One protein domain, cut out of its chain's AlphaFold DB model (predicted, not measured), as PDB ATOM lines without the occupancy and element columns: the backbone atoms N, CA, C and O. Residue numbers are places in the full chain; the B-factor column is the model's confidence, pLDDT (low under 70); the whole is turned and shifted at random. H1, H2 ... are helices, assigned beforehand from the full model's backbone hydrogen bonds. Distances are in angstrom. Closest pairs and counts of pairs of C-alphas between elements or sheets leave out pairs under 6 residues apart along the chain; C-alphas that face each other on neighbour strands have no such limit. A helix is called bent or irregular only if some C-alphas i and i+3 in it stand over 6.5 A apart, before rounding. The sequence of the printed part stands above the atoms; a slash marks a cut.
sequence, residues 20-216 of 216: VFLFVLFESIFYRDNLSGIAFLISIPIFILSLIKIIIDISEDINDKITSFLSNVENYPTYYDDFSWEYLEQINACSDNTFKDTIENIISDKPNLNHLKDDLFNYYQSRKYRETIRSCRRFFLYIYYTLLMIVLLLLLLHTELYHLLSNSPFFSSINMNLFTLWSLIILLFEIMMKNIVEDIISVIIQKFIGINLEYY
ATOM      1  N   VAL A  20     310.516 285.182 162.904       53.22
ATOM      2  CA  VAL A  20     309.540 285.985 163.663       53.22
ATOM      3  C   VAL A  20     310.180 286.586 164.917       53.22
ATOM      4  O   VAL A  20     309.958 287.754 165.216       53.22
ATOM      5  N   PHE A  21     311.028 285.834 165.621       48.25
ATOM      6  CA  PHE A  21     311.750 286.318 166.799       48.25
ATOM      7  C   PHE A  21     312.756 287.416 166.447       48.25
ATOM      8  O   PHE A  21     312.783 288.445 167.117       48.25
ATOM      9  N   LEU A  22     313.544 287.237 165.377       49.50
ATOM     10  CA  LEU A  22     314.453 288.279 164.893       49.50
ATOM     11  C   LEU A  22     313.684 289.503 164.403       49.50
ATOM     12  O   LEU A  22     314.115 290.609 164.697       49.50
ATOM     13  N   PHE A  23     312.544 289.328 163.731       52.50
ATOM     14  CA  PHE A  23     311.688 290.436 163.305       52.50
ATOM     15  C   PHE A  23     311.160 291.238 164.504       52.50
ATOM     16  O   PHE A  23     311.310 292.455 164.535       52.50
ATOM     17  N   VAL A  24     310.641 290.565 165.538       50.97
ATOM     18  CA  VAL A  24     310.164 291.211 166.774       50.97
ATOM     19  C   VAL A  24     311.308 291.875 167.551       50.97
ATOM     20  O   VAL A  24     311.128 292.974 168.074       50.97
ATOM     21  N   LEU A  25     312.499 291.266 167.613       48.16
ATOM     22  CA  LEU A  25     313.689 291.885 168.215       48.16
ATOM     23  C   LEU A  25     314.140 293.126 167.441       48.16
ATOM     24  O   LEU A  25     314.439 294.145 168.052       48.16
ATOM     25  N   PHE A  26     314.184 293.054 166.112       48.19
ATOM     26  CA  PHE A  26     314.623 294.165 165.273       48.19
ATOM     27  C   PHE A  26     313.637 295.336 165.370       48.19
ATOM     28  O   PHE A  26     314.045 296.463 165.635       48.19
ATOM     29  N   GLU A  27     312.337 295.069 165.273       47.62
ATOM     30  CA  GLU A  27     311.287 296.084 165.420       47.62
ATOM     31  C   GLU A  27     311.259 296.691 166.831       47.62
ATOM     32  O   GLU A  27     311.217 297.908 166.968       47.62
ATOM     33  N   SER A  28     311.381 295.883 167.892       48.44
ATOM     34  CA  SER A  28     311.362 296.395 169.277       48.44
ATOM     35  C   SER A  28     312.605 297.202 169.673       48.44
ATOM     36  O   SER A  28     312.524 298.041 170.573       48.44
ATOM     37  N   ILE A  29     313.749 296.972 169.020       48.00
ATOM     38  CA  ILE A  29     314.982 297.741 169.241       48.00
ATOM     39  C   ILE A  29     314.966 299.060 168.451       48.00
ATOM     40  O   ILE A  29     315.471 300.065 168.953       48.00
ATOM     41  N   PHE A  30     314.398 299.074 167.239       44.22
ATOM     42  CA  PHE A  30     314.475 300.224 166.328       44.22
ATOM     43  C   PHE A  30     313.221 301.117 166.301       44.22
ATOM     44  O   PHE A  30     313.367 302.325 166.110       44.22
ATOM     45  N   TYR A  31     312.018 300.585 166.547       47.47
ATOM     46  CA  TYR A  31     310.760 301.339 166.531       47.47
ATOM     47  C   TYR A  31     310.100 301.347 167.918       47.47
ATOM     48  O   TYR A  31     309.715 300.327 168.478       47.47
ATOM     49  N   ARG A  32     309.968 302.547 168.496       48.03
ATOM     50  CA  ARG A  32     309.412 302.807 169.840       48.03
ATOM     51  C   ARG A  32     307.878 302.832 169.891       48.03
ATOM     52  O   ARG A  32     307.316 303.367 170.846       48.03
ATOM     53  N   ASP A  33     307.217 302.277 168.884       51.53
ATOM     54  CA  ASP A  33     305.764 302.314 168.760       51.53
ATOM     55  C   ASP A  33     305.122 300.978 169.131       51.53
ATOM     56  O   ASP A  33     305.757 299.927 169.150       51.53
ATOM     57  N   ASN A  34     303.830 301.058 169.451       54.22
ATOM     58  CA  ASN A  34     302.929 300.057 170.030       54.22
ATOM     59  C   ASN A  34     302.724 298.747 169.202       54.22
ATOM     60  O   ASN A  34     301.691 298.079 169.317       54.22
ATOM     61  N   LEU A  35     303.711 298.344 168.394       54.25
ATOM     62  CA  LEU A  35     303.755 297.149 167.542       54.25
ATOM     63  C   LEU A  35     303.560 295.832 168.309       54.25
ATOM     64  O   LEU A  35     303.044 294.860 167.757       54.25
ATOM     65  N   SER A  36     303.920 295.793 169.592       56.12
ATOM     66  CA  SER A  36     303.755 294.617 170.455       56.12
ATOM     67  C   SER A  36     302.296 294.180 170.622       56.12
ATOM     68  O   SER A  36     302.041 292.985 170.764       56.12
ATOM     69  N   GLY A  37     301.330 295.105 170.543       58.25
ATOM     70  CA  GLY A  37     299.902 294.770 170.595       58.25
ATOM     71  C   GLY A  37     299.420 294.040 169.337       58.25
ATOM     72  O   GLY A  37     298.680 293.061 169.430       58.25
ATOM     73  N   ILE A  38     299.900 294.463 168.164       62.31
ATOM     74  CA  ILE A  38     299.599 293.824 166.873       62.31
ATOM     75  C   ILE A  38     300.293 292.461 166.789       62.31
ATOM     76  O   ILE A  38     299.662 291.471 166.424       62.31
ATOM     77  N   ALA A  39     301.566 292.386 167.188       61.16
ATOM     78  CA  ALA A  39     302.325 291.138 167.219       61.16
ATOM     79  C   ALA A  39     301.658 290.082 168.119       61.16
ATOM     80  O   ALA A  39     301.559 288.917 167.736       61.16
ATOM     81  N   PHE A  40     301.124 290.486 169.278       60.00
ATOM     82  CA  PHE A  40     300.352 289.593 170.140       60.00
ATOM     83  C   PHE A  40     299.056 289.113 169.470       60.00
ATOM     84  O   PHE A  40     298.791 287.910 169.436       60.00
ATOM     85  N   LEU A  41     298.282 290.028 168.881       63.22
ATOM     86  CA  LEU A  41     297.034 289.696 168.186       63.22
ATOM     87  C   LEU A  41     297.241 288.737 167.011       63.22
ATOM     88  O   LEU A  41     296.407 287.864 166.793       63.22
ATOM     89  N   ILE A  42     298.356 288.873 166.294       63.50
ATOM     90  CA  ILE A  42     298.741 287.989 165.188       63.50
ATOM     91  C   ILE A  42     299.302 286.654 165.708       63.50
ATOM     92  O   ILE A  42     299.095 285.615 165.083       63.50
ATOM     93  N   SER A  43     299.953 286.634 166.875       63.78
ATOM     94  CA  SER A  43     300.519 285.403 167.443       63.78
ATOM     95  C   SER A  43     299.463 284.359 167.831       63.78
ATOM     96  O   SER A  43     299.713 283.167 167.681       63.78
ATOM     97  N   ILE A  44     298.263 284.779 168.251       65.56
ATOM     98  CA  ILE A  44     297.158 283.876 168.619       65.56
ATOM     99  C   ILE A  44     296.683 283.019 167.428       65.56
ATOM    100  O   ILE A  44     296.702 281.793 167.538       65.56
ATOM    101  N   PRO A  45     296.264 283.591 166.283       66.56
ATOM    102  CA  PRO A  45     295.853 282.795 165.132       66.56
ATOM    103  C   PRO A  45     297.019 282.001 164.525       66.56
ATOM    104  O   PRO A  45     296.784 280.904 164.021       66.56
ATOM    105  N   ILE A  46     298.267 282.482 164.621       67.44
ATOM    106  CA  ILE A  46     299.457 281.708 164.222       67.44
ATOM    107  C   ILE A  46     299.644 280.466 165.107       67.44
ATOM    108  O   ILE A  46     299.894 279.381 164.586       67.44
ATOM    109  N   PHE A  47     299.464 280.593 166.420       64.12
ATOM    110  CA  PHE A  47     299.510 279.460 167.346       64.12
ATOM    111  C   PHE A  47     298.364 278.464 167.098       64.12
ATOM    112  O   PHE A  47     298.542 277.250 167.124       64.12
ATOM    113  N   ILE A  48     297.161 278.948 166.788       69.06
ATOM    114  CA  ILE A  48     296.051 278.053 166.425       69.06
ATOM    115  C   ILE A  48     296.359 277.328 165.100       69.06
ATOM    116  O   ILE A  48     296.097 276.129 164.975       69.06
ATOM    117  N   LEU A  49     296.962 278.019 164.124       70.62
ATOM    118  CA  LEU A  49     297.415 277.421 162.863       70.62
ATOM    119  C   LEU A  49     298.442 276.308 163.082       70.62
ATOM    120  O   LEU A  49     298.371 275.286 162.397       70.62
ATOM    121  N   SER A  50     299.386 276.483 164.009       67.38
ATOM    122  CA  SER A  50     300.399 275.465 164.294       67.38
ATOM    123  C   SER A  50     299.795 274.211 164.930       67.38
ATOM    124  O   SER A  50     300.113 273.104 164.493       67.38
ATOM    125  N   LEU A  51     298.843 274.360 165.857       66.69
ATOM    126  CA  LEU A  51     298.095 273.233 166.428       66.69
ATOM    127  C   LEU A  51     297.277 272.479 165.373       66.69
ATOM    128  O   LEU A  51     297.306 271.250 165.320       66.69
ATOM    129  N   ILE A  52     296.576 273.198 164.497       75.38
ATOM    130  CA  ILE A  52     295.795 272.571 163.421       75.38
ATOM    131  C   ILE A  52     296.711 271.828 162.449       75.38
ATOM    132  O   ILE A  52     296.379 270.728 162.008       75.38
ATOM    133  N   LYS A  53     297.881 272.392 162.140       76.38
ATOM    134  CA  LYS A  53     298.875 271.732 161.294       76.38
ATOM    135  C   LYS A  53     299.341 270.404 161.891       76.38
ATOM    136  O   LYS A  53     299.432 269.427 161.157       76.38
ATOM    137  N   ILE A  54     299.563 270.348 163.206       70.88
ATOM    138  CA  ILE A  54     299.894 269.099 163.906       70.88
ATOM    139  C   ILE A  54     298.782 268.055 163.719       70.88
ATOM    140  O   ILE A  54     299.066 266.908 163.387       70.88
ATOM    141  N   ILE A  55     297.512 268.448 163.860       72.69
ATOM    142  CA  ILE A  55     296.373 267.537 163.649       72.69
ATOM    143  C   ILE A  55     296.344 267.006 162.207       72.69
ATOM    144  O   ILE A  55     296.085 265.819 161.993       72.69
ATOM    145  N   ILE A  56     296.619 267.864 161.217       78.62
ATOM    146  CA  ILE A  56     296.689 267.479 159.799       78.62
ATOM    147  C   ILE A  56     297.818 266.470 159.573       78.62
ATOM    148  O   ILE A  56     297.569 265.432 158.960       78.62
ATOM    149  N   ASP A  57     299.015 266.753 160.093       75.06
ATOM    150  CA  ASP A  57     300.195 265.892 159.954       75.06
ATOM    151  C   ASP A  57     299.960 264.508 160.588       75.06
ATOM    152  O   ASP A  57     300.273 263.490 159.973       75.06
ATOM    153  N   ILE A  58     299.361 264.453 161.786       72.56
ATOM    154  CA  ILE A  58     298.996 263.187 162.444       72.56
ATOM    155  C   ILE A  58     297.938 262.444 161.625       72.56
ATOM    156  O   ILE A  58     298.054 261.243 161.401       72.56
ATOM    157  N   SER A  59     296.908 263.144 161.146       75.69
ATOM    158  CA  SER A  59     295.853 262.522 160.337       75.69
ATOM    159  C   SER A  59     296.400 261.940 159.030       75.69
ATOM    160  O   SER A  59     295.904 260.923 158.547       75.69
ATOM    161  N   GLU A  60     297.415 262.576 158.446       82.94
ATOM    162  CA  GLU A  60     298.126 262.061 157.278       82.94
ATOM    163  C   GLU A  60     298.934 260.802 157.608       82.94
ATOM    164  O   GLU A  60     298.736 259.791 156.939       82.94
ATOM    165  N   ASP A  61     299.725 260.811 158.686       79.31
ATOM    166  CA  ASP A  61     300.497 259.638 159.124       79.31
ATOM    167  C   ASP A  61     299.601 258.413 159.383       79.31
ATOM    168  O   ASP A  61     299.886 257.305 158.927       79.31
ATOM    169  N   ILE A  62     298.462 258.614 160.053       78.81
ATOM    170  CA  ILE A  62     297.493 257.539 160.306       78.81
ATOM    171  C   ILE A  62     296.882 257.040 158.989       78.81
ATOM    172  O   ILE A  62     296.747 255.831 158.788       78.81
ATOM    173  N   ASN A  63     296.518 257.943 158.072       86.06
ATOM    174  CA  ASN A  63     296.005 257.546 156.760       86.06
ATOM    175  C   ASN A  63     297.035 256.723 155.973       86.06
ATOM    176  O   ASN A  63     296.642 255.777 155.286       86.06
ATOM    177  N   ASP A  64     298.316 257.065 156.061       85.56
ATOM    178  CA  ASP A  64     299.386 256.373 155.347       85.56
ATOM    179  C   ASP A  64     299.621 254.974 155.925       85.56
ATOM    180  O   ASP A  64     299.663 254.006 155.163       85.56
ATOM    181  N   LYS A  65     299.625 254.832 157.258       83.44
ATOM    182  CA  LYS A  65     299.665 253.523 157.938       83.44
ATOM    183  C   LYS A  65     298.498 252.626 157.538       83.44
ATOM    184  O   LYS A  65     298.710 251.496 157.103       83.44
ATOM    185  N   ILE A  66     297.270 253.149 157.585       84.50
ATOM    186  CA  ILE A  66     296.080 252.397 157.160       84.50
ATOM    187  C   ILE A  66     296.173 252.019 155.679       84.50
ATOM    188  O   ILE A  66     295.819 250.909 155.296       84.50
ATOM    189  N   THR A  67     296.648 252.927 154.826       87.88
ATOM    190  CA  THR A  67     296.788 252.651 153.389       87.88
ATOM    191  C   THR A  67     297.822 251.554 153.134       87.88
ATOM    192  O   THR A  67     297.565 250.675 152.314       87.88
ATOM    193  N   SER A  68     298.939 251.559 153.865       87.50
ATOM    194  CA  SER A  68     299.952 250.503 153.793       87.50
ATOM    195  C   SER A  68     299.392 249.151 154.229       87.50
ATOM    196  O   SER A  68     299.589 248.158 153.533       87.50
ATOM    197  N   PHE A  69     298.657 249.103 155.340       86.31
ATOM    198  CA  PHE A  69     298.024 247.869 155.802       86.31
ATOM    199  C   PHE A  69     297.014 247.319 154.793       86.31
ATOM    200  O   PHE A  69     297.076 246.144 154.438       86.31
ATOM    201  N   LEU A  70     296.115 248.171 154.288       88.12
ATOM    202  CA  LEU A  70     295.126 247.761 153.290       88.12
ATOM    203  C   LEU A  70     295.809 247.200 152.041       88.12
ATOM    204  O   LEU A  70     295.400 246.153 151.555       88.12
ATOM    205  N   SER A  71     296.888 247.838 151.580       88.75
ATOM    206  CA  SER A  71     297.665 247.337 150.446       88.75
ATOM    207  C   SER A  71     298.302 245.972 150.723       88.75
ATOM    208  O   SER A  71     298.406 245.168 149.801       88.75
ATOM    209  N   ASN A  72     298.737 245.693 151.954       86.81
ATOM    210  CA  ASN A  72     299.297 244.388 152.309       86.81
ATOM    211  C   ASN A  72     298.228 243.289 152.239       86.81
ATOM    212  O   ASN A  72     298.467 242.262 151.607       86.81
ATOM    213  N   VAL A  73     297.046 243.536 152.814       85.19
ATOM    214  CA  VAL A  73     295.918 242.586 152.790       85.19
ATOM    215  C   VAL A  73     295.382 242.387 151.371       85.19
ATOM    216  O   VAL A  73     295.116 241.260 150.962       85.19
ATOM    217  N   GLU A  74     295.281 243.458 150.580       87.50
ATOM    218  CA  GLU A  74     294.879 243.381 149.168       87.50
ATOM    219  C   GLU A  74     295.852 242.527 148.339       87.50
ATOM    220  O   GLU A  74     295.442 241.924 147.357       87.50
ATOM    221  N   ASN A  75     297.115 242.383 148.750       87.62
ATOM    222  CA  ASN A  75     298.067 241.512 148.061       87.62
ATOM    223  C   ASN A  75     298.009 240.038 148.502       87.62
ATOM    224  O   ASN A  75     298.648 239.204 147.858       87.62
ATOM    225  N   TYR A  76     297.251 239.673 149.542       84.62
ATOM    226  CA  TYR A  76     297.141 238.283 150.011       84.62
ATOM    227  C   TYR A  76     296.777 237.271 148.914       84.62
ATOM    228  O   TYR A  76     297.435 236.232 148.874       84.62
ATOM    229  N   PRO A  77     295.850 237.549 147.972       79.62
ATOM    230  CA  PRO A  77     295.537 236.615 146.888       79.62
ATOM    231  C   PRO A  77     296.706 236.317 145.941       79.62
ATOM    232  O   PRO A  77     296.645 235.386 145.146       79.62
ATOM    233  N   THR A  78     297.764 237.126 145.996       76.62
ATOM    234  CA  THR A  78     298.987 236.927 145.206       76.62
ATOM    235  C   THR A  78     299.987 236.015 145.923       76.62
ATOM    236  O   THR A  78     300.842 235.416 145.277       76.62
ATOM    237  N   TYR A  79     299.902 235.917 147.254       73.75
ATOM    238  CA  TYR A  79     300.853 235.182 148.096       73.75
ATOM    239  C   TYR A  79     300.284 233.884 148.676       73.75
ATOM    240  O   TYR A  79     301.049 232.976 149.000       73.75
ATOM    241  N   TYR A  80     298.963 233.797 148.819       75.25
ATOM    242  CA  TYR A  80     298.268 232.653 149.389       75.25
ATOM    243  C   TYR A  80     297.337 232.044 148.343       75.25
ATOM    244  O   TYR A  80     296.271 232.590 148.076       75.25
ATOM    245  N   ASP A  81     297.708 230.875 147.815       69.44
ATOM    246  CA  ASP A  81     296.921 230.148 146.800       69.44
ATOM    247  C   ASP A  81     295.478 229.850 147.253       69.44
ATOM    248  O   ASP A  81     294.565 229.708 146.442       69.44
ATOM    249  N   ASP A  82     295.255 229.771 148.567       76.88
ATOM    250  CA  ASP A  82     293.949 229.488 149.151       76.88
ATOM    251  C   ASP A  82     293.042 230.717 149.326       76.88
ATOM    252  O   ASP A  82     291.845 230.535 149.578       76.88
ATOM    253  N   PHE A  83     293.568 231.938 149.184       82.31
ATOM    254  CA  PHE A  83     292.844 233.186 149.424       82.31
ATOM    255  C   PHE A  83     292.473 233.871 148.098       82.31
ATOM    256  O   PHE A  83     293.332 234.328 147.358       82.31
ATOM    257  N   SER A  84     291.177 233.950 147.785       83.81
ATOM    258  CA  SER A  84     290.682 234.547 146.536       83.81
ATOM    259  C   SER A  84     290.378 236.041 146.677       83.81
ATOM    260  O   SER A  84     289.906 236.498 147.719       83.81
ATOM    261  N   TRP A  85     290.544 236.787 145.580       85.00
ATOM    262  CA  TRP A  85     290.050 238.163 145.441       85.00
ATOM    263  C   TRP A  85     288.543 238.290 145.707       85.00
ATOM    264  O   TRP A  85     288.100 239.309 146.235       85.00
ATOM    265  N   GLU A  86     287.764 237.246 145.411       85.94
ATOM    266  CA  GLU A  86     286.315 237.218 145.645       85.94
ATOM    267  C   GLU A  86     285.964 237.381 147.131       85.94
ATOM    268  O   GLU A  86     284.959 238.005 147.464       85.94
ATOM    269  N   TYR A  87     286.811 236.890 148.043       84.56
ATOM    270  CA  TYR A  87     286.602 237.064 149.482       84.56
ATOM    271  C   TYR A  87     286.730 238.531 149.897       84.56
ATOM    272  O   TYR A  87     285.923 239.027 150.683       84.56
ATOM    273  N   LEU A  88     287.702 239.255 149.333       85.69
ATOM    274  CA  LEU A  88     287.848 240.691 149.576       85.69
ATOM    275  C   LEU A  88     286.674 241.473 148.987       85.69
ATOM    276  O   LEU A  88     286.188 242.404 149.625       85.69
ATOM    277  N   GLU A  89     286.191 241.099 147.802       86.69
ATOM    278  CA  GLU A  89     285.032 241.742 147.178       86.69
ATOM    279  C   GLU A  89     283.756 241.559 148.012       86.69
ATOM    280  O   GLU A  89     283.030 242.531 148.243       86.69
ATOM    281  N   GLN A  90     283.535 240.359 148.555       85.94
ATOM    282  CA  GLN A  90     282.424 240.091 149.471       85.94
ATOM    283  C   GLN A  90     282.515 240.960 150.727       85.94
ATOM    284  O   GLN A  90     281.568 241.685 151.031       85.94
ATOM    285  N   ILE A  91     283.670 240.980 151.404       86.50
ATOM    286  CA  ILE A  91     283.893 241.825 152.592       86.50
ATOM    287  C   ILE A  91     283.695 243.309 152.254       86.50
ATOM    288  O   ILE A  91     283.152 244.072 153.055       86.50
ATOM    289  N   ASN A  92     284.104 243.731 151.056       85.19
ATOM    290  CA  ASN A  92     283.967 245.105 150.596       85.19
ATOM    291  C   ASN A  92     282.511 245.529 150.363       85.19
ATOM    292  O   ASN A  92     282.231 246.726 150.469       85.19
ATOM    293  N   ALA A  93     281.628 244.587 150.027       86.25
ATOM    294  CA  ALA A  93     280.208 244.818 149.771       86.25
ATOM    295  C   ALA A  93     279.331 244.694 151.032       86.25
ATOM    296  O   ALA A  93     278.160 245.083 151.011       86.25
ATOM    297  N   CYS A  94     279.874 244.165 152.132       86.88
ATOM    298  CA  CYS A  94     279.145 243.989 153.384       86.88
ATOM    299  C   CYS A  94     278.753 245.311 154.054       86.88
ATOM    300  O   CYS A  94     279.422 246.339 153.946       86.88
ATOM    301  N   SER A  95     277.675 245.243 154.836       84.69
ATOM    302  CA  SER A  95     277.273 246.300 155.767       84.69
ATOM    303  C   SER A  95     277.823 246.050 157.177       84.69
ATOM    304  O   SER A  95     278.218 244.931 157.512       84.69
ATOM    305  N   ASP A  96     277.765 247.061 158.052       81.56
ATOM    306  CA  ASP A  96     278.268 246.971 159.439       81.56
ATOM    307  C   ASP A  96     277.637 245.862 160.272       81.56
ATOM    308  O   ASP A  96     278.235 245.386 161.234       81.56
ATOM    309  N   ASN A  97     276.439 245.433 159.894       83.69
ATOM    310  CA  ASN A  97     275.716 244.402 160.619       83.69
ATOM    311  C   ASN A  97     276.026 242.996 160.092       83.69
ATOM    312  O   ASN A  97     275.706 242.029 160.765       83.69
ATOM    313  N   THR A  98     276.617 242.881 158.898       86.38
ATOM    314  CA  THR A  98     276.774 241.607 158.170       86.38
ATOM    315  C   THR A  98     278.229 241.215 157.935       86.38
ATOM    316  O   THR A  98     278.509 240.065 157.598       86.38
ATOM    317  N   PHE A  99     279.180 242.137 158.135       86.94
ATOM    318  CA  PHE A  99     280.595 241.862 157.872       86.94
ATOM    319  C   PHE A  99     281.157 240.742 158.758       86.94
ATOM    320  O   PHE A  99     281.947 239.937 158.275       86.94
ATOM    321  N   LYS A 100     280.729 240.654 160.030       88.44
ATOM    322  CA  LYS A 100     281.206 239.616 160.958       88.44
ATOM    323  C   LYS A 100     280.837 238.226 160.459       88.44
ATOM    324  O   LYS A 100     281.719 237.400 160.268       88.44
ATOM    325  N   ASP A 101     279.553 238.029 160.180       88.44
ATOM    326  CA  ASP A 101     279.012 236.762 159.694       88.44
ATOM    327  C   ASP A 101     279.651 236.376 158.357       88.44
ATOM    328  O   ASP A 101     279.971 235.217 158.123       88.44
ATOM    329  N   THR A 102     279.917 237.360 157.492       86.31
ATOM    330  CA  THR A 102     280.569 237.115 156.197       86.31
ATOM    331  C   THR A 102     282.007 236.628 156.369       86.31
ATOM    332  O   THR A 102     282.398 235.653 155.732       86.31
ATOM    333  N   ILE A 103     282.789 237.251 157.257       86.56
ATOM    334  CA  ILE A 103     284.158 236.800 157.550       86.56
ATOM    335  C   ILE A 103     284.139 235.406 158.191       86.56
ATOM    336  O   ILE A 103     284.967 234.563 157.852       86.56
ATOM    337  N   GLU A 104     283.189 235.135 159.087       89.31
ATOM    338  CA  GLU A 104     283.057 233.815 159.711       89.31
ATOM    339  C   GLU A 104     282.677 232.724 158.709       89.31
ATOM    340  O   GLU A 104     283.264 231.645 158.771       89.31
ATOM    341  N   ASN A 105     281.802 233.021 157.746       88.19
ATOM    342  CA  ASN A 105     281.447 232.096 156.670       88.19
ATOM    343  C   ASN A 105     282.650 231.779 155.763       88.19
ATOM    344  O   ASN A 105     282.912 230.619 155.455       88.19
ATOM    345  N   ILE A 106     283.445 232.793 155.396       86.00
ATOM    346  CA  ILE A 106     284.665 232.595 154.590       86.00
ATOM    347  C   ILE A 106     285.650 231.660 155.313       86.00
ATOM    348  O   ILE A 106     286.262 230.786 154.696       86.00
ATOM    349  N   ILE A 107     285.786 231.806 156.633       87.56
ATOM    350  CA  ILE A 107     286.681 230.969 157.444       87.56
ATOM    351  C   ILE A 107     286.103 229.572 157.665       87.56
ATOM    352  O   ILE A 107     286.866 228.606 157.687       87.56
ATOM    353  N   SER A 108     284.783 229.429 157.819       86.19
ATOM    354  CA  SER A 108     284.159 228.108 157.934       86.19
ATOM    355  C   SER A 108     284.299 227.299 156.649       86.19
ATOM    356  O   SER A 108     284.534 226.092 156.717       86.19
ATOM    357  N   ASP A 109     284.221 227.966 155.495       85.00
ATOM    358  CA  ASP A 109     284.399 227.338 154.186       85.00
ATOM    359  C   ASP A 109     285.864 226.944 153.938       85.00
ATOM    360  O   ASP A 109     286.143 225.938 153.280       85.00
ATOM    361  N   LYS A 110     286.814 227.701 154.505       83.94
ATOM    362  CA  LYS A 110     288.254 227.425 154.423       83.94
ATOM    363  C   LYS A 110     288.959 227.586 155.780       83.94
ATOM    364  O   LYS A 110     289.607 228.608 156.030       83.94
ATOM    365  N   PRO A 111     288.966 226.541 156.630       81.81
ATOM    366  CA  PRO A 111     289.550 226.615 157.973       81.81
ATOM    367  C   PRO A 111     291.065 226.880 157.983       81.81
ATOM    368  O   PRO A 111     291.588 227.403 158.965       81.81
ATOM    369  N   ASN A 112     291.774 226.600 156.882       82.94
ATOM    370  CA  ASN A 112     293.196 226.940 156.721       82.94
ATOM    371  C   ASN A 112     293.464 228.456 156.835       82.94
ATOM    372  O   ASN A 112     294.556 228.864 157.232       82.94
ATOM    373  N   LEU A 113     292.464 229.296 156.544       82.50
ATOM    374  CA  LEU A 113     292.553 230.758 156.585       82.50
ATOM    375  C   LEU A 113     292.255 231.348 157.971       82.50
ATOM    376  O   LEU A 113     292.261 232.564 158.124       82.50
ATOM    377  N   ASN A 114     292.021 230.525 159.000       85.56
ATOM    378  CA  ASN A 114     291.653 231.010 160.335       85.56
ATOM    379  C   ASN A 114     292.697 231.969 160.943       85.56
ATOM    380  O   ASN A 114     292.349 232.860 161.710       85.56
ATOM    381  N   HIS A 115     293.970 231.833 160.561       84.25
ATOM    382  CA  HIS A 115     295.038 232.746 160.973       84.25
ATOM    383  C   HIS A 115     294.878 234.177 160.422       84.25
ATOM    384  O   HIS A 115     295.427 235.103 161.006       84.25
ATOM    385  N   LEU A 116     294.109 234.368 159.343       84.81
ATOM    386  CA  LEU A 116     293.814 235.672 158.738       84.81
ATOM    387  C   LEU A 116     292.527 236.300 159.282       84.81
ATOM    388  O   LEU A 116     292.164 237.391 158.852       84.81
ATOM    389  N   LYS A 117     291.810 235.631 160.200       86.81
ATOM    390  CA  LYS A 117     290.522 236.113 160.721       86.81
ATOM    391  C   LYS A 117     290.628 237.562 161.177       86.81
ATOM    392  O   LYS A 117     289.933 238.425 160.647       86.81
ATOM    393  N   ASP A 118     291.530 237.820 162.114       85.69
ATOM    394  CA  ASP A 118     291.687 239.137 162.726       85.69
ATOM    395  C   ASP A 118     292.119 240.195 161.700       85.69
ATOM    396  O   ASP A 118     291.587 241.305 161.707       85.69
ATOM    397  N   ASP A 119     292.978 239.835 160.742       85.44
ATOM    398  CA  ASP A 119     293.380 240.714 159.639       85.44
ATOM    399  C   ASP A 119     292.196 241.116 158.751       85.44
ATOM    400  O   ASP A 119     292.083 242.281 158.372       85.44
ATOM    401  N   LEU A 120     291.277 240.193 158.453       85.88
ATOM    402  CA  LEU A 120     290.079 240.471 157.650       85.88
ATOM    403  C   LEU A 120     289.074 241.356 158.400       85.88
ATOM    404  O   LEU A 120     288.482 242.267 157.810       85.88
ATOM    405  N   PHE A 121     288.914 241.138 159.710       86.88
ATOM    406  CA  PHE A 121     288.130 242.030 160.570       86.88
ATOM    407  C   PHE A 121     288.726 243.444 160.574       86.88
ATOM    408  O   PHE A 121     288.007 244.430 160.375       86.88
ATOM    409  N   ASN A 122     290.044 243.538 160.745       85.94
ATOM    410  CA  ASN A 122     290.782 244.796 160.745       85.94
ATOM    411  C   ASN A 122     290.768 245.477 159.374       85.94
ATOM    412  O   ASN A 122     290.695 246.702 159.313       85.94
ATOM    413  N   TYR A 123     290.765 244.720 158.279       86.88
ATOM    414  CA  TYR A 123     290.662 245.226 156.911       86.88
ATOM    415  C   TYR A 123     289.347 245.969 156.666       86.88
ATOM    416  O   TYR A 123     289.369 247.120 156.216       86.88
ATOM    417  N   TYR A 124     288.207 245.376 157.039       87.88
ATOM    418  CA  TYR A 124     286.909 246.047 156.920       87.88
ATOM    419  C   TYR A 124     286.879 247.364 157.715       87.88
ATOM    420  O   TYR A 124     286.521 248.419 157.182       87.88
ATOM    421  N   GLN A 125     287.324 247.320 158.975       86.25
ATOM    422  CA  GLN A 125     287.355 248.496 159.849       86.25
ATOM    423  C   GLN A 125     288.315 249.575 159.327       86.25
ATOM    424  O   GLN A 125     287.943 250.744 159.211       86.25
ATOM    425  N   SER A 126     289.519 249.183 158.908       85.75
ATOM    426  CA  SER A 126     290.528 250.062 158.309       85.75
ATOM    427  C   SER A 126     289.995 250.853 157.121       85.75
ATOM    428  O   SER A 126     290.270 252.049 157.011       85.75
ATOM    429  N   ARG A 127     289.194 250.239 156.239       86.06
ATOM    430  CA  ARG A 127     288.590 250.963 155.106       86.06
ATOM    431  C   ARG A 127     287.682 252.097 155.580       86.06
ATOM    432  O   ARG A 127     287.817 253.219 155.087       86.06
ATOM    433  N   LYS A 128     286.823 251.841 156.569       85.06
ATOM    434  CA  LYS A 128     285.928 252.860 157.149       85.06
ATOM    435  C   LYS A 128     286.679 253.963 157.872       85.06
ATOM    436  O   LYS A 128     286.381 255.154 157.727       85.06
ATOM    437  N   TYR A 129     287.698 253.572 158.620       83.88
ATOM    438  CA  TYR A 129     288.561 254.504 159.316       83.88
ATOM    439  C   TYR A 129     289.317 255.411 158.358       83.88
ATOM    440  O   TYR A 129     289.352 256.621 158.572       83.88
ATOM    441  N   ARG A 130     289.834 254.870 157.252       87.75
ATOM    442  CA  ARG A 130     290.497 255.654 156.207       87.75
ATOM    443  C   ARG A 130     289.598 256.760 155.664       87.75
ATOM    444  O   ARG A 130     290.059 257.884 155.483       87.75
ATOM    445  N   GLU A 131     288.324 256.473 155.405       87.19
ATOM    446  CA  GLU A 131     287.365 257.484 154.935       87.19
ATOM    447  C   GLU A 131     287.128 258.571 155.984       87.19
ATOM    448  O   GLU A 131     287.209 259.764 155.675       87.19
ATOM    449  N   THR A 132     286.927 258.162 157.236       83.75
ATOM    450  CA  THR A 132     286.745 259.079 158.370       83.75
ATOM    451  C   THR A 132     287.963 259.986 158.557       83.75
ATOM    452  O   THR A 132     287.820 261.204 158.657       83.75
ATOM    453  N   ILE A 133     289.175 259.427 158.521       83.00
ATOM    454  CA  ILE A 133     290.435 260.166 158.674       83.00
ATOM    455  C   ILE A 133     290.661 261.112 157.499       83.00
ATOM    456  O   ILE A 133     291.035 262.266 157.702       83.00
ATOM    457  N   ARG A 134     290.384 260.678 156.265       87.06
ATOM    458  CA  ARG A 134     290.474 261.551 155.085       87.06
ATOM    459  C   ARG A 134     289.503 262.725 155.179       87.06
ATOM    460  O   ARG A 134     289.880 263.840 154.819       87.06
ATOM    461  N   SER A 135     288.284 262.487 155.660       86.88
ATOM    462  CA  SER A 135     287.292 263.538 155.895       86.88
ATOM    463  C   SER A 135     287.758 264.514 156.981       86.88
ATOM    464  O   SER A 135     287.807 265.721 156.747       86.88
ATOM    465  N   CYS A 136     288.221 263.985 158.116       84.06
ATOM    466  CA  CYS A 136     288.808 264.739 159.223       84.06
ATOM    467  C   CYS A 136     289.968 265.634 158.751       84.06
ATOM    468  O   CYS A 136     289.949 266.849 158.952       84.06
ATOM    469  N   ARG A 137     290.926 265.069 158.006       87.25
ATOM    470  CA  ARG A 137     292.057 265.807 157.430       87.25
ATOM    471  C   ARG A 137     291.596 266.953 156.531       87.25
ATOM    472  O   ARG A 137     292.109 268.062 156.646       87.25
ATOM    473  N   ARG A 138     290.630 266.708 155.633       89.56
ATOM    474  CA  ARG A 138     290.074 267.750 154.746       89.56
ATOM    475  C   ARG A 138     289.408 268.868 155.542       89.56
ATOM    476  O   ARG A 138     289.619 270.035 155.230       89.56
ATOM    477  N   PHE A 139     288.646 268.520 156.576       86.25
ATOM    478  CA  PHE A 139     288.010 269.491 157.459       86.25
ATOM    479  C   PHE A 139     289.042 270.405 158.139       86.25
ATOM    480  O   PHE A 139     288.939 271.626 158.036       86.25
ATOM    481  N   PHE A 140     290.088 269.832 158.742       82.00
ATOM    482  CA  PHE A 140     291.155 270.619 159.363       82.00
ATOM    483  C   PHE A 140     291.954 271.447 158.353       82.00
ATOM    484  O   PHE A 140     292.299 272.586 158.656       82.00
ATOM    485  N   LEU A 141     292.182 270.941 157.136       84.06
ATOM    486  CA  LEU A 141     292.793 271.717 156.048       84.06
ATOM    487  C   LEU A 141     291.963 272.954 155.682       84.06
ATOM    488  O   LEU A 141     292.528 274.030 155.500       84.06
ATOM    489  N   TYR A 142     290.633 272.849 155.615       90.06
ATOM    490  CA  TYR A 142     289.784 274.015 155.346       90.06
ATOM    491  C   TYR A 142     289.869 275.067 156.454       90.06
ATOM    492  O   TYR A 142     289.979 276.261 156.158       90.06
ATOM    493  N   ILE A 143     289.871 274.640 157.721       85.12
ATOM    494  CA  ILE A 143     290.059 275.555 158.854       85.12
ATOM    495  C   ILE A 143     291.448 276.198 158.784       85.12
ATOM    496  O   ILE A 143     291.562 277.414 158.935       85.12
ATOM    497  N   TYR A 144     292.486 275.410 158.491       81.38
ATOM    498  CA  TYR A 144     293.856 275.892 158.335       81.38
ATOM    499  C   TYR A 144     293.949 276.992 157.271       81.38
ATOM    500  O   TYR A 144     294.445 278.078 157.553       81.38
ATOM    501  N   TYR A 145     293.413 276.768 156.069       83.94
ATOM    502  CA  TYR A 145     293.444 277.784 155.015       83.94
ATOM    503  C   TYR A 145     292.610 279.019 155.361       83.94
ATOM    504  O   TYR A 145     293.032 280.136 155.076       83.94
ATOM    505  N   THR A 146     291.466 278.846 156.021       85.38
ATOM    506  CA  THR A 146     290.635 279.976 156.461       85.38
ATOM    507  C   THR A 146     291.382 280.852 157.467       85.38
ATOM    508  O   THR A 146     291.429 282.071 157.314       85.38
ATOM    509  N   LEU A 147     292.030 280.244 158.464       79.31
ATOM    510  CA  LEU A 147     292.841 280.968 159.442       79.31
ATOM    511  C   LEU A 147     294.075 281.607 158.811       79.31
ATOM    512  O   LEU A 147     294.423 282.727 159.173       79.31
ATOM    513  N   LEU A 148     294.705 280.943 157.842       76.44
ATOM    514  CA  LEU A 148     295.822 281.511 157.095       76.44
ATOM    515  C   LEU A 148     295.390 282.788 156.366       76.44
ATOM    516  O   LEU A 148     296.079 283.801 156.447       76.44
ATOM    517  N   MET A 149     294.223 282.767 155.718       81.62
ATOM    518  CA  MET A 149     293.656 283.952 155.070       81.62
ATOM    519  C   MET A 149     293.340 285.063 156.074       81.62
ATOM    520  O   MET A 149     293.602 286.228 155.783       81.62
ATOM    521  N   ILE A 150     292.842 284.723 157.267       79.50
ATOM    522  CA  ILE A 150     292.626 285.697 158.346       79.50
ATOM    523  C   ILE A 150     293.957 286.317 158.784       79.50
ATOM    524  O   ILE A 150     294.042 287.535 158.885       79.50
ATOM    525  N   VAL A 151     295.011 285.521 158.989       73.12
ATOM    526  CA  VAL A 151     296.346 286.036 159.345       73.12
ATOM    527  C   VAL A 151     296.882 286.973 158.265       73.12
ATOM    528  O   VAL A 151     297.365 288.056 158.587       73.12
ATOM    529  N   LEU A 152     296.755 286.599 156.990       70.25
ATOM    530  CA  LEU A 152     297.161 287.450 155.869       70.25
ATOM    531  C   LEU A 152     296.371 288.763 155.832       70.25
ATOM    532  O   LEU A 152     296.955 289.818 155.602       70.25
ATOM    533  N   LEU A 153     295.068 288.717 156.104       75.06
ATOM    534  CA  LEU A 153     294.212 289.898 156.166       75.06
ATOM    535  C   LEU A 153     294.571 290.809 157.351       75.06
ATOM    536  O   LEU A 153     294.648 292.022 157.176       75.06
ATOM    537  N   LEU A 154     294.855 290.240 158.527       69.69
ATOM    538  CA  LEU A 154     295.324 290.982 159.706       69.69
ATOM    539  C   LEU A 154     296.686 291.649 159.461       69.69
ATOM    540  O   LEU A 154     296.906 292.772 159.907       69.69
ATOM    541  N   LEU A 155     297.586 290.974 158.740       65.56
ATOM    542  CA  LEU A 155     298.875 291.533 158.323       65.56
ATOM    543  C   LEU A 155     298.701 292.660 157.296       65.56
ATOM    544  O   LEU A 155     299.386 293.678 157.377       65.56
ATOM    545  N   LEU A 156     297.784 292.502 156.339       69.62
ATOM    546  CA  LEU A 156     297.512 293.519 155.323       69.62
ATOM    547  C   LEU A 156     296.921 294.792 155.946       69.62
ATOM    548  O   LEU A 156     297.380 295.887 155.636       69.62
ATOM    549  N   LEU A 157     295.968 294.639 156.868       74.56
ATOM    550  CA  LEU A 157     295.265 295.733 157.548       74.56
ATOM    551  C   LEU A 157     295.981 296.214 158.825       74.56
ATOM    552  O   LEU A 157     295.353 296.800 159.709       74.56
ATOM    553  N   HIS A 158     297.282 295.940 158.978       66.94
ATOM    554  CA  HIS A 158     298.007 296.205 160.229       66.94
ATOM    555  C   HIS A 158     297.926 297.679 160.665       66.94
ATOM    556  O   HIS A 158     297.818 297.962 161.859       66.94
ATOM    557  N   THR A 159     297.901 298.618 159.716       67.06
ATOM    558  CA  THR A 159     297.755 300.059 159.971       67.06
ATOM    559  C   THR A 159     296.358 300.457 160.448       67.06
ATOM    560  O   THR A 159     296.243 301.284 161.353       67.06
ATOM    561  N   GLU A 160     295.277 299.885 159.900       72.12
ATOM    562  CA  GLU A 160     293.926 300.185 160.401       72.12
ATOM    563  C   GLU A 160     293.659 299.496 161.742       72.12
ATOM    564  O   GLU A 160     293.039 300.084 162.632       72.12
ATOM    565  N   LEU A 161     294.182 298.278 161.922       66.31
ATOM    566  CA  LEU A 161     294.164 297.568 163.201       66.31
ATOM    567  C   LEU A 161     294.853 298.374 164.293       66.31
ATOM    568  O   LEU A 161     294.321 298.477 165.396       66.31
ATOM    569  N   TYR A 162     295.998 298.976 163.973       65.06
ATOM    570  CA  TYR A 162     296.712 299.856 164.883       65.06
ATOM    571  C   TYR A 162     295.827 301.000 165.383       65.06
ATOM    572  O   TYR A 162     295.682 301.188 166.590       65.06
ATOM    573  N   HIS A 163     295.183 301.719 164.462       66.69
ATOM    574  CA  HIS A 163     294.305 302.838 164.799       66.69
ATOM    575  C   HIS A 163     293.070 302.414 165.609       66.69
ATOM    576  O   HIS A 163     292.636 303.139 166.507       66.69
ATOM    577  N   LEU A 164     292.504 301.236 165.330       66.94
ATOM    578  CA  LEU A 164     291.405 300.663 166.116       66.94
ATOM    579  C   LEU A 164     291.847 300.272 167.532       66.94
ATOM    580  O   LEU A 164     291.125 300.524 168.499       66.94
ATOM    581  N   LEU A 165     293.035 299.682 167.665       65.06
ATOM    582  CA  LEU A 165     293.601 299.258 168.945       65.06
ATOM    583  C   LEU A 165     294.012 300.451 169.812       65.06
ATOM    584  O   LEU A 165     293.742 300.441 171.012       65.06
ATOM    585  N   SER A 166     294.601 301.494 169.220       63.66
ATOM    586  CA  SER A 166     295.016 302.703 169.941       63.66
ATOM    587  C   SER A 166     293.833 303.503 170.487       63.66
ATOM    588  O   SER A 166     293.955 304.147 171.525       63.66
ATOM    589  N   ASN A 167     292.683 303.448 169.809       64.56
ATOM    590  CA  ASN A 167     291.460 304.145 170.217       64.56
ATOM    591  C   ASN A 167     290.595 303.335 171.198       64.56
ATOM    592  O   ASN A 167     289.587 303.840 171.692       64.56
ATOM    593  N   SER A 168     290.972 302.088 171.496       63.34
ATOM    594  CA  SER A 168     290.275 301.242 172.461       63.34
ATOM    595  C   SER A 168     290.851 301.431 173.873       63.34
ATOM    596  O   SER A 168     292.022 301.110 174.110       63.34
ATOM    597  N   PRO A 169     290.043 301.869 174.861       59.41
ATOM    598  CA  PRO A 169     290.513 302.068 176.234       59.41
ATOM    599  C   PRO A 169     291.024 300.767 176.872       59.41
ATOM    600  O   PRO A 169     291.949 300.799 177.682       59.41
ATOM    601  N   PHE A 170     290.492 299.612 176.456       57.03
ATOM    602  CA  PHE A 170     290.918 298.304 176.954       57.03
ATOM    603  C   PHE A 170     292.372 297.992 176.576       57.03
ATOM    604  O   PHE A 170     293.160 297.631 177.443       57.03
ATOM    605  N   PHE A 171     292.761 298.210 175.316       53.78
ATOM    606  CA  PHE A 171     294.112 297.897 174.836       53.78
ATOM    607  C   PHE A 171     295.149 298.954 175.222       53.78
ATOM    608  O   PHE A 171     296.299 298.607 175.473       53.78
ATOM    609  N   SER A 172     294.737 300.218 175.365       56.12
ATOM    610  CA  SER A 172     295.621 301.304 175.815       56.12
ATOM    611  C   SER A 172     296.153 301.136 177.249       56.12
ATOM    612  O   SER A 172     297.160 301.741 177.606       56.12
ATOM    613  N   SER A 173     295.490 300.311 178.071       53.69
ATOM    614  CA  SER A 173     295.824 300.103 179.490       53.69
ATOM    615  C   SER A 173     296.695 298.873 179.764       53.69
ATOM    616  O   SER A 173     297.178 298.691 180.884       53.69
ATOM    617  N   ILE A 174     296.906 298.015 178.762       54.84
ATOM    618  CA  ILE A 174     297.636 296.759 178.938       54.84
ATOM    619  C   ILE A 174     299.132 297.000 178.722       54.84
ATOM    620  O   ILE A 174     299.560 297.568 177.721       54.84
ATOM    621  N   ASN A 175     299.946 296.543 179.676       55.50
ATOM    622  CA  ASN A 175     301.396 296.679 179.621       55.50
ATOM    623  C   ASN A 175     301.978 295.869 178.449       55.50
ATOM    624  O   ASN A 175     301.868 294.642 178.419       55.50
ATOM    625  N   MET A 176     302.658 296.548 177.524       57.75
ATOM    626  CA  MET A 176     303.301 295.931 176.361       57.75
ATOM    627  C   MET A 176     304.324 294.849 176.729       57.75
ATOM    628  O   MET A 176     304.401 293.835 176.041       57.75
ATOM    629  N   ASN A 177     305.018 294.981 177.864       53.31
ATOM    630  CA  ASN A 177     305.938 293.946 178.349       53.31
ATOM    631  C   ASN A 177     305.210 292.649 178.726       53.31
ATOM    632  O   ASN A 177     305.777 291.566 178.598       53.31
ATOM    633  N   LEU A 178     303.952 292.747 179.175       54.75
ATOM    634  CA  LEU A 178     303.120 291.587 179.484       54.75
ATOM    635  C   LEU A 178     302.777 290.827 178.194       54.75
ATOM    636  O   LEU A 178     302.847 289.604 178.170       54.75
ATOM    637  N   PHE A 179     302.478 291.547 177.108       56.56
ATOM    638  CA  PHE A 179     302.199 290.951 175.800       56.56
ATOM    639  C   PHE A 179     303.407 290.224 175.207       56.56
ATOM    640  O   PHE A 179     303.258 289.108 174.708       56.56
ATOM    641  N   THR A 180     304.604 290.804 175.297       56.88
ATOM    642  CA  THR A 180     305.834 290.157 174.814       56.88
ATOM    643  C   THR A 180     306.132 288.879 175.597       56.88
ATOM    644  O   THR A 180     306.493 287.863 175.006       56.88
ATOM    645  N   LEU A 181     305.913 288.896 176.917       54.53
ATOM    646  CA  LEU A 181     306.053 287.722 177.780       54.53
ATOM    647  C   LEU A 181     305.035 286.632 177.432       54.53
ATOM    648  O   LEU A 181     305.410 285.471 177.314       54.53
ATOM    649  N   TRP A 182     303.769 286.990 177.211       55.25
ATOM    650  CA  TRP A 182     302.737 286.030 176.809       55.25
ATOM    651  C   TRP A 182     302.991 285.436 175.425       55.25
ATOM    652  O   TRP A 182     302.841 284.229 175.254       55.25
ATOM    653  N   SER A 183     303.431 286.247 174.460       55.62
ATOM    654  CA  SER A 183     303.828 285.765 173.135       55.62
ATOM    655  C   SER A 183     304.993 284.778 173.238       55.62
ATOM    656  O   SER A 183     304.913 283.688 172.678       55.62
ATOM    657  N   LEU A 184     306.016 285.095 174.044       57.44
ATOM    658  CA  LEU A 184     307.143 284.202 174.328       57.44
ATOM    659  C   LEU A 184     306.698 282.903 175.020       57.44
ATOM    660  O   LEU A 184     307.171 281.833 174.653       57.44
ATOM    661  N   ILE A 185     305.788 282.976 175.998       58.12
ATOM    662  CA  ILE A 185     305.258 281.807 176.719       58.12
ATOM    663  C   ILE A 185     304.491 280.886 175.770       58.12
ATOM    664  O   ILE A 185     304.733 279.683 175.784       58.12
ATOM    665  N   ILE A 186     303.605 281.433 174.936       56.38
ATOM    666  CA  ILE A 186     302.840 280.661 173.946       56.38
ATOM    667  C   ILE A 186     303.798 279.968 172.968       56.38
ATOM    668  O   ILE A 186     303.643 278.782 172.688       56.38
ATOM    669  N   LEU A 187     304.842 280.673 172.525       56.53
ATOM    670  CA  LEU A 187     305.861 280.142 171.619       56.53
ATOM    671  C   LEU A 187     306.735 279.052 172.252       56.53
ATOM    672  O   LEU A 187     306.984 278.012 171.643       56.53
ATOM    673  N   LEU A 188     307.201 279.265 173.483       56.34
ATOM    674  CA  LEU A 188     307.974 278.271 174.231       56.34
ATOM    675  C   LEU A 188     307.126 277.039 174.540       56.34
ATOM    676  O   LEU A 188     307.625 275.921 174.440       56.34
ATOM    677  N   PHE A 189     305.846 277.232 174.860       58.19
ATOM    678  CA  PHE A 189     304.900 276.141 175.048       58.19
ATOM    679  C   PHE A 189     304.718 275.353 173.749       58.19
ATOM    680  O   PHE A 189     304.830 274.132 173.775       58.19
ATOM    681  N   GLU A 190     304.536 276.022 172.607       57.06
ATOM    682  CA  GLU A 190     304.447 275.362 171.301       57.06
ATOM    683  C   GLU A 190     305.685 274.501 171.005       57.06
ATOM    684  O   GLU A 190     305.553 273.341 170.630       57.06
ATOM    685  N   ILE A 191     306.892 275.031 171.227       57.47
ATOM    686  CA  ILE A 191     308.152 274.337 170.911       57.47
ATOM    687  C   ILE A 191     308.441 273.196 171.895       57.47
ATOM    688  O   ILE A 191     308.827 272.103 171.478       57.47
ATOM    689  N   MET A 192     308.281 273.436 173.199       54.78
ATOM    690  CA  MET A 192     308.624 272.456 174.234       54.78
ATOM    691  C   MET A 192     307.569 271.360 174.369       54.78
ATOM    692  O   MET A 192     307.918 270.214 174.649       54.78
ATOM    693  N   MET A 193     306.293 271.693 174.161       57.47
ATOM    694  CA  MET A 193     305.191 270.748 174.321       57.47
ATOM    695  C   MET A 193     304.782 270.085 173.013       57.47
ATOM    696  O   MET A 193     303.944 269.194 173.077       57.47
ATOM    697  N   LYS A 194     305.370 270.441 171.858       62.00
ATOM    698  CA  LYS A 194     305.003 269.867 170.552       62.00
ATOM    699  C   LYS A 194     304.854 268.346 170.593       62.00
ATOM    700  O   LYS A 194     303.803 267.841 170.230       62.00
ATOM    701  N   ASN A 195     305.864 267.638 171.095       57.12
ATOM    702  CA  ASN A 195     305.852 266.173 171.140       57.12
ATOM    703  C   ASN A 195     304.772 265.633 172.097       57.12
ATOM    704  O   ASN A 195     304.109 264.652 171.792       57.12
ATOM    705  N   ILE A 196     304.556 266.297 173.238       60.50
ATOM    706  CA  ILE A 196     303.519 265.908 174.208       60.50
ATOM    707  C   ILE A 196     302.122 266.165 173.629       60.50
ATOM    708  O   ILE A 196     301.211 265.365 173.815       60.50
ATOM    709  N   VAL A 197     301.944 267.278 172.919       60.91
ATOM    710  CA  VAL A 197     300.697 267.642 172.243       60.91
ATOM    711  C   VAL A 197     300.424 266.685 171.086       60.91
ATOM    712  O   VAL A 197     299.291 266.238 170.944       60.91
ATOM    713  N   GLU A 198     301.445 266.317 170.309       63.00
ATOM    714  CA  GLU A 198     301.354 265.284 169.273       63.00
ATOM    715  C   GLU A 198     300.902 263.943 169.860       63.00
ATOM    716  O   GLU A 198     299.940 263.357 169.361       63.00
ATOM    717  N   ASP A 199     301.515 263.501 170.961       60.84
ATOM    718  CA  ASP A 199     301.135 262.265 171.649       60.84
ATOM    719  C   ASP A 199     299.687 262.323 172.169       60.84
ATOM    720  O   ASP A 199     298.907 261.396 171.947       60.84
ATOM    721  N   ILE A 200     299.277 263.426 172.808       62.34
ATOM    722  CA  ILE A 200     297.904 263.605 173.310       62.34
ATOM    723  C   ILE A 200     296.894 263.593 172.159       62.34
ATOM    724  O   ILE A 200     295.870 262.913 172.250       62.34
ATOM    725  N   ILE A 201     297.161 264.330 171.079       62.69
ATOM    726  CA  ILE A 201     296.273 264.394 169.913       62.69
ATOM    727  C   ILE A 201     296.187 263.023 169.243       62.69
ATOM    728  O   ILE A 201     295.087 262.589 168.908       62.69
ATOM    729  N   SER A 202     297.308 262.314 169.109       63.81
ATOM    730  CA  SER A 202     297.341 260.946 168.586       63.81
ATOM    731  C   SER A 202     296.463 260.014 169.424       63.81
ATOM    732  O   SER A 202     295.592 259.343 168.875       63.81
ATOM    733  N   VAL A 203     296.587 260.049 170.755       66.62
ATOM    734  CA  VAL A 203     295.747 259.254 171.669       66.62
ATOM    735  C   VAL A 203     294.269 259.632 171.557       66.62
ATOM    736  O   VAL A 203     293.404 258.755 171.565       66.62
ATOM    737  N   ILE A 204     293.946 260.922 171.434       66.62
ATOM    738  CA  ILE A 204     292.560 261.380 171.264       66.62
ATOM    739  C   ILE A 204     291.989 260.879 169.939       66.62
ATOM    740  O   ILE A 204     290.871 260.372 169.926       66.62
ATOM    741  N   ILE A 205     292.742 260.979 168.842       65.56
ATOM    742  CA  ILE A 205     292.317 260.499 167.523       65.56
ATOM    743  C   ILE A 205     292.144 258.977 167.549       65.56
ATOM    744  O   ILE A 205     291.110 258.480 167.111       65.56
ATOM    745  N   GLN A 206     293.088 258.238 168.135       67.25
ATOM    746  CA  GLN A 206     292.976 256.788 168.329       67.25
ATOM    747  C   GLN A 206     291.716 256.420 169.112       67.25
ATOM    748  O   GLN A 206     290.953 255.557 168.684       67.25
ATOM    749  N   LYS A 207     291.445 257.114 170.223       68.88
ATOM    750  CA  LYS A 207     290.271 256.866 171.068       68.88
ATOM    751  C   LYS A 207     288.958 257.268 170.398       68.88
ATOM    752  O   LYS A 207     287.955 256.590 170.591       68.88
ATOM    753  N   PHE A 208     288.955 258.358 169.635       62.69
ATOM    754  CA  PHE A 208     287.775 258.841 168.920       62.69
ATOM    755  C   PHE A 208     287.399 257.916 167.763       62.69
ATOM    756  O   PHE A 208     286.220 257.689 167.510       62.69
ATOM    757  N   ILE A 209     288.404 257.371 167.076       61.22
ATOM    758  CA  ILE A 209     288.197 256.505 165.918       61.22
ATOM    759  C   ILE A 209     288.097 255.026 166.341       61.22
ATOM    760  O   ILE A 209     287.503 254.223 165.632       61.22
ATOM    761  N   GLY A 210     288.585 254.657 167.527       56.88
ATOM    762  CA  GLY A 210     288.574 253.278 168.024       56.88
ATOM    763  C   GLY A 210     289.672 252.400 167.417       56.88
ATOM    764  O   GLY A 210     289.567 251.179 167.457       56.88
ATOM    765  N   ILE A 211     290.720 253.010 166.855       59.66
ATOM    766  CA  ILE A 211     291.845 252.301 166.239       59.66
ATOM    767  C   ILE A 211     292.944 252.090 167.265       59.66
ATOM    768  O   ILE A 211     293.443 253.059 167.840       59.66
ATOM    769  N   ASN A 212     293.392 250.845 167.413       59.22
ATOM    770  CA  ASN A 212     294.672 250.565 168.044       59.22
ATOM    771  C   ASN A 212     295.784 250.594 166.982       59.22
ATOM    772  O   ASN A 212     295.926 249.659 166.200       59.22
ATOM    773  N   LEU A 213     296.541 251.694 166.929       55.31
ATOM    774  CA  LEU A 213     297.627 251.878 165.958       55.31
ATOM    775  C   LEU A 213     298.844 250.986 166.227       55.31
ATOM    776  O   LEU A 213     299.665 250.851 165.338       55.31
ATOM    777  N   GLU A 214     298.957 250.361 167.405       54.41
ATOM    778  CA  GLU A 214     300.018 249.375 167.681       54.41
ATOM    779  C   GLU A 214     299.862 248.081 166.865       54.41
ATOM    780  O   GLU A 214     300.782 247.269 166.816       54.41
ATOM    781  N   TYR A 215     298.696 247.886 166.247       49.34
ATOM    782  CA  TYR A 215     298.381 246.727 165.416       49.34
ATOM    783  C   TYR A 215     298.807 246.893 163.943       49.34
ATOM    784  O   TYR A 215     298.753 245.920 163.195       49.34
ATOM    785  N   TYR A 216     299.198 248.107 163.533       49.69
ATOM    786  CA  TYR A 216     299.571 248.489 162.163       49.69
ATOM    787  C   TYR A 216     301.039 248.916 162.088       49.69
ATOM    788  O   TYR A 216     301.687 248.579 161.074       49.69
TER     789      TYR A 216
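What this domain is: This is residues 20 to 216 of the 216 residues of an uncharacterized protein of Dorea sp. OM07-5 (UniProt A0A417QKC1). Two long helices, H2 and H6, run side by side in opposite ways as a long rod, and the bent helix H9 comes back beside the first part of H2, then turns across it towards H6. At one end H1 folds back along H2 and the short H7 and H8 make the turn from H6 to H9; at the other end H3, H4 and H5 make a small head. The printed part has 197 residues with nine named helices, H1 to H9 in order, and no named strand: the class is all helix, and the packing is mostly aligned. It is extended, with a radius of gyration of the C-alphas of 25.7 A and spans of 81 by 28 by 26 A.

How they stand to each other: H6, residues 111 to 156, touches the hub H2, residues 35 to 74, at a shallow tilt of 21 degrees, opposite ways; their closest C-alphas, those of Ile 56 and Arg 137, are 5.5 A apart. H9, residues 176 to 209, was assigned as one helix by its hydrogen bonds but is bent, with C-alphas 192 and 195 7.5 A apart; its arms H9a, residues 176 to 192, and H9b, residues 195 to 209, stand at a steep tilt of 65 degrees. H9a touches residues 36 to 47 of H2 alone, at a shallow tilt of 13 degrees, the same way, closest at the C-alphas of Phe 40 and Ser 183, 6.0 A. H9b touches H2 at a steep tilt of 53 degrees, closest at the C-alphas of Ile 58 and Ser 202, 6.7 A. H1, residues 20 to 30, forms a helical hairpin with H2, closest at the C-alphas of Ser 28 and Leu 35, 7.8 A. H7, residues 158 to 166, touches H2 at the C-alphas of Ile 38 and Tyr 162, 7.0 A, and only just touches H8, residues 169 to 172, only at the corner, with 3 pairs of C-alphas within 8 A. H5, residues 99 to 109, forms hairpins with H6, at the C-alphas of Ile 107 and Asn 114, 5.8 A, and with H4, residues 85 to 93, at those of Ile 91 and Phe 99, 6.2 A. H3, residues 76 to 79, is close to but not clearly touching H4, at the C-alphas of Pro 77 and Trp 85, 5.9 A. Every O i to N i+4 pair is within hydrogen-bond range in H1, H4, H5, H7, H9a and H9b; it is 35 of 36 in H2 and 37 of 42 in H6, while H3 and H8 are too short for such a pair.

Where its parts are: H6 is 67.4 A long, from C-alpha 111 at (289.550, 226.615, 157.973) to C-alpha 156 at (297.512, 293.519, 155.323), with a kink of 45 degrees near residue 118; it is irregular, C-alphas 112 and 115 being 7.4 A apart. H2 is 57.5 A long, with a kink of 26 degrees near residue 42. H9a measures 24.2 A and H9b 20.8 A, ending at C-alpha 209, (288.197, 256.505, 165.918).

The domain as a whole: The two C-alphas farthest apart, those of Arg 32 and Asp 109, are 81.0 A apart. The printed part has no cut, and the links between successive helices are tight. The mean pLDDT of the printed part is 71.8, and 93 residues are under 70, among them residues 20 to 48 and 161 to 216.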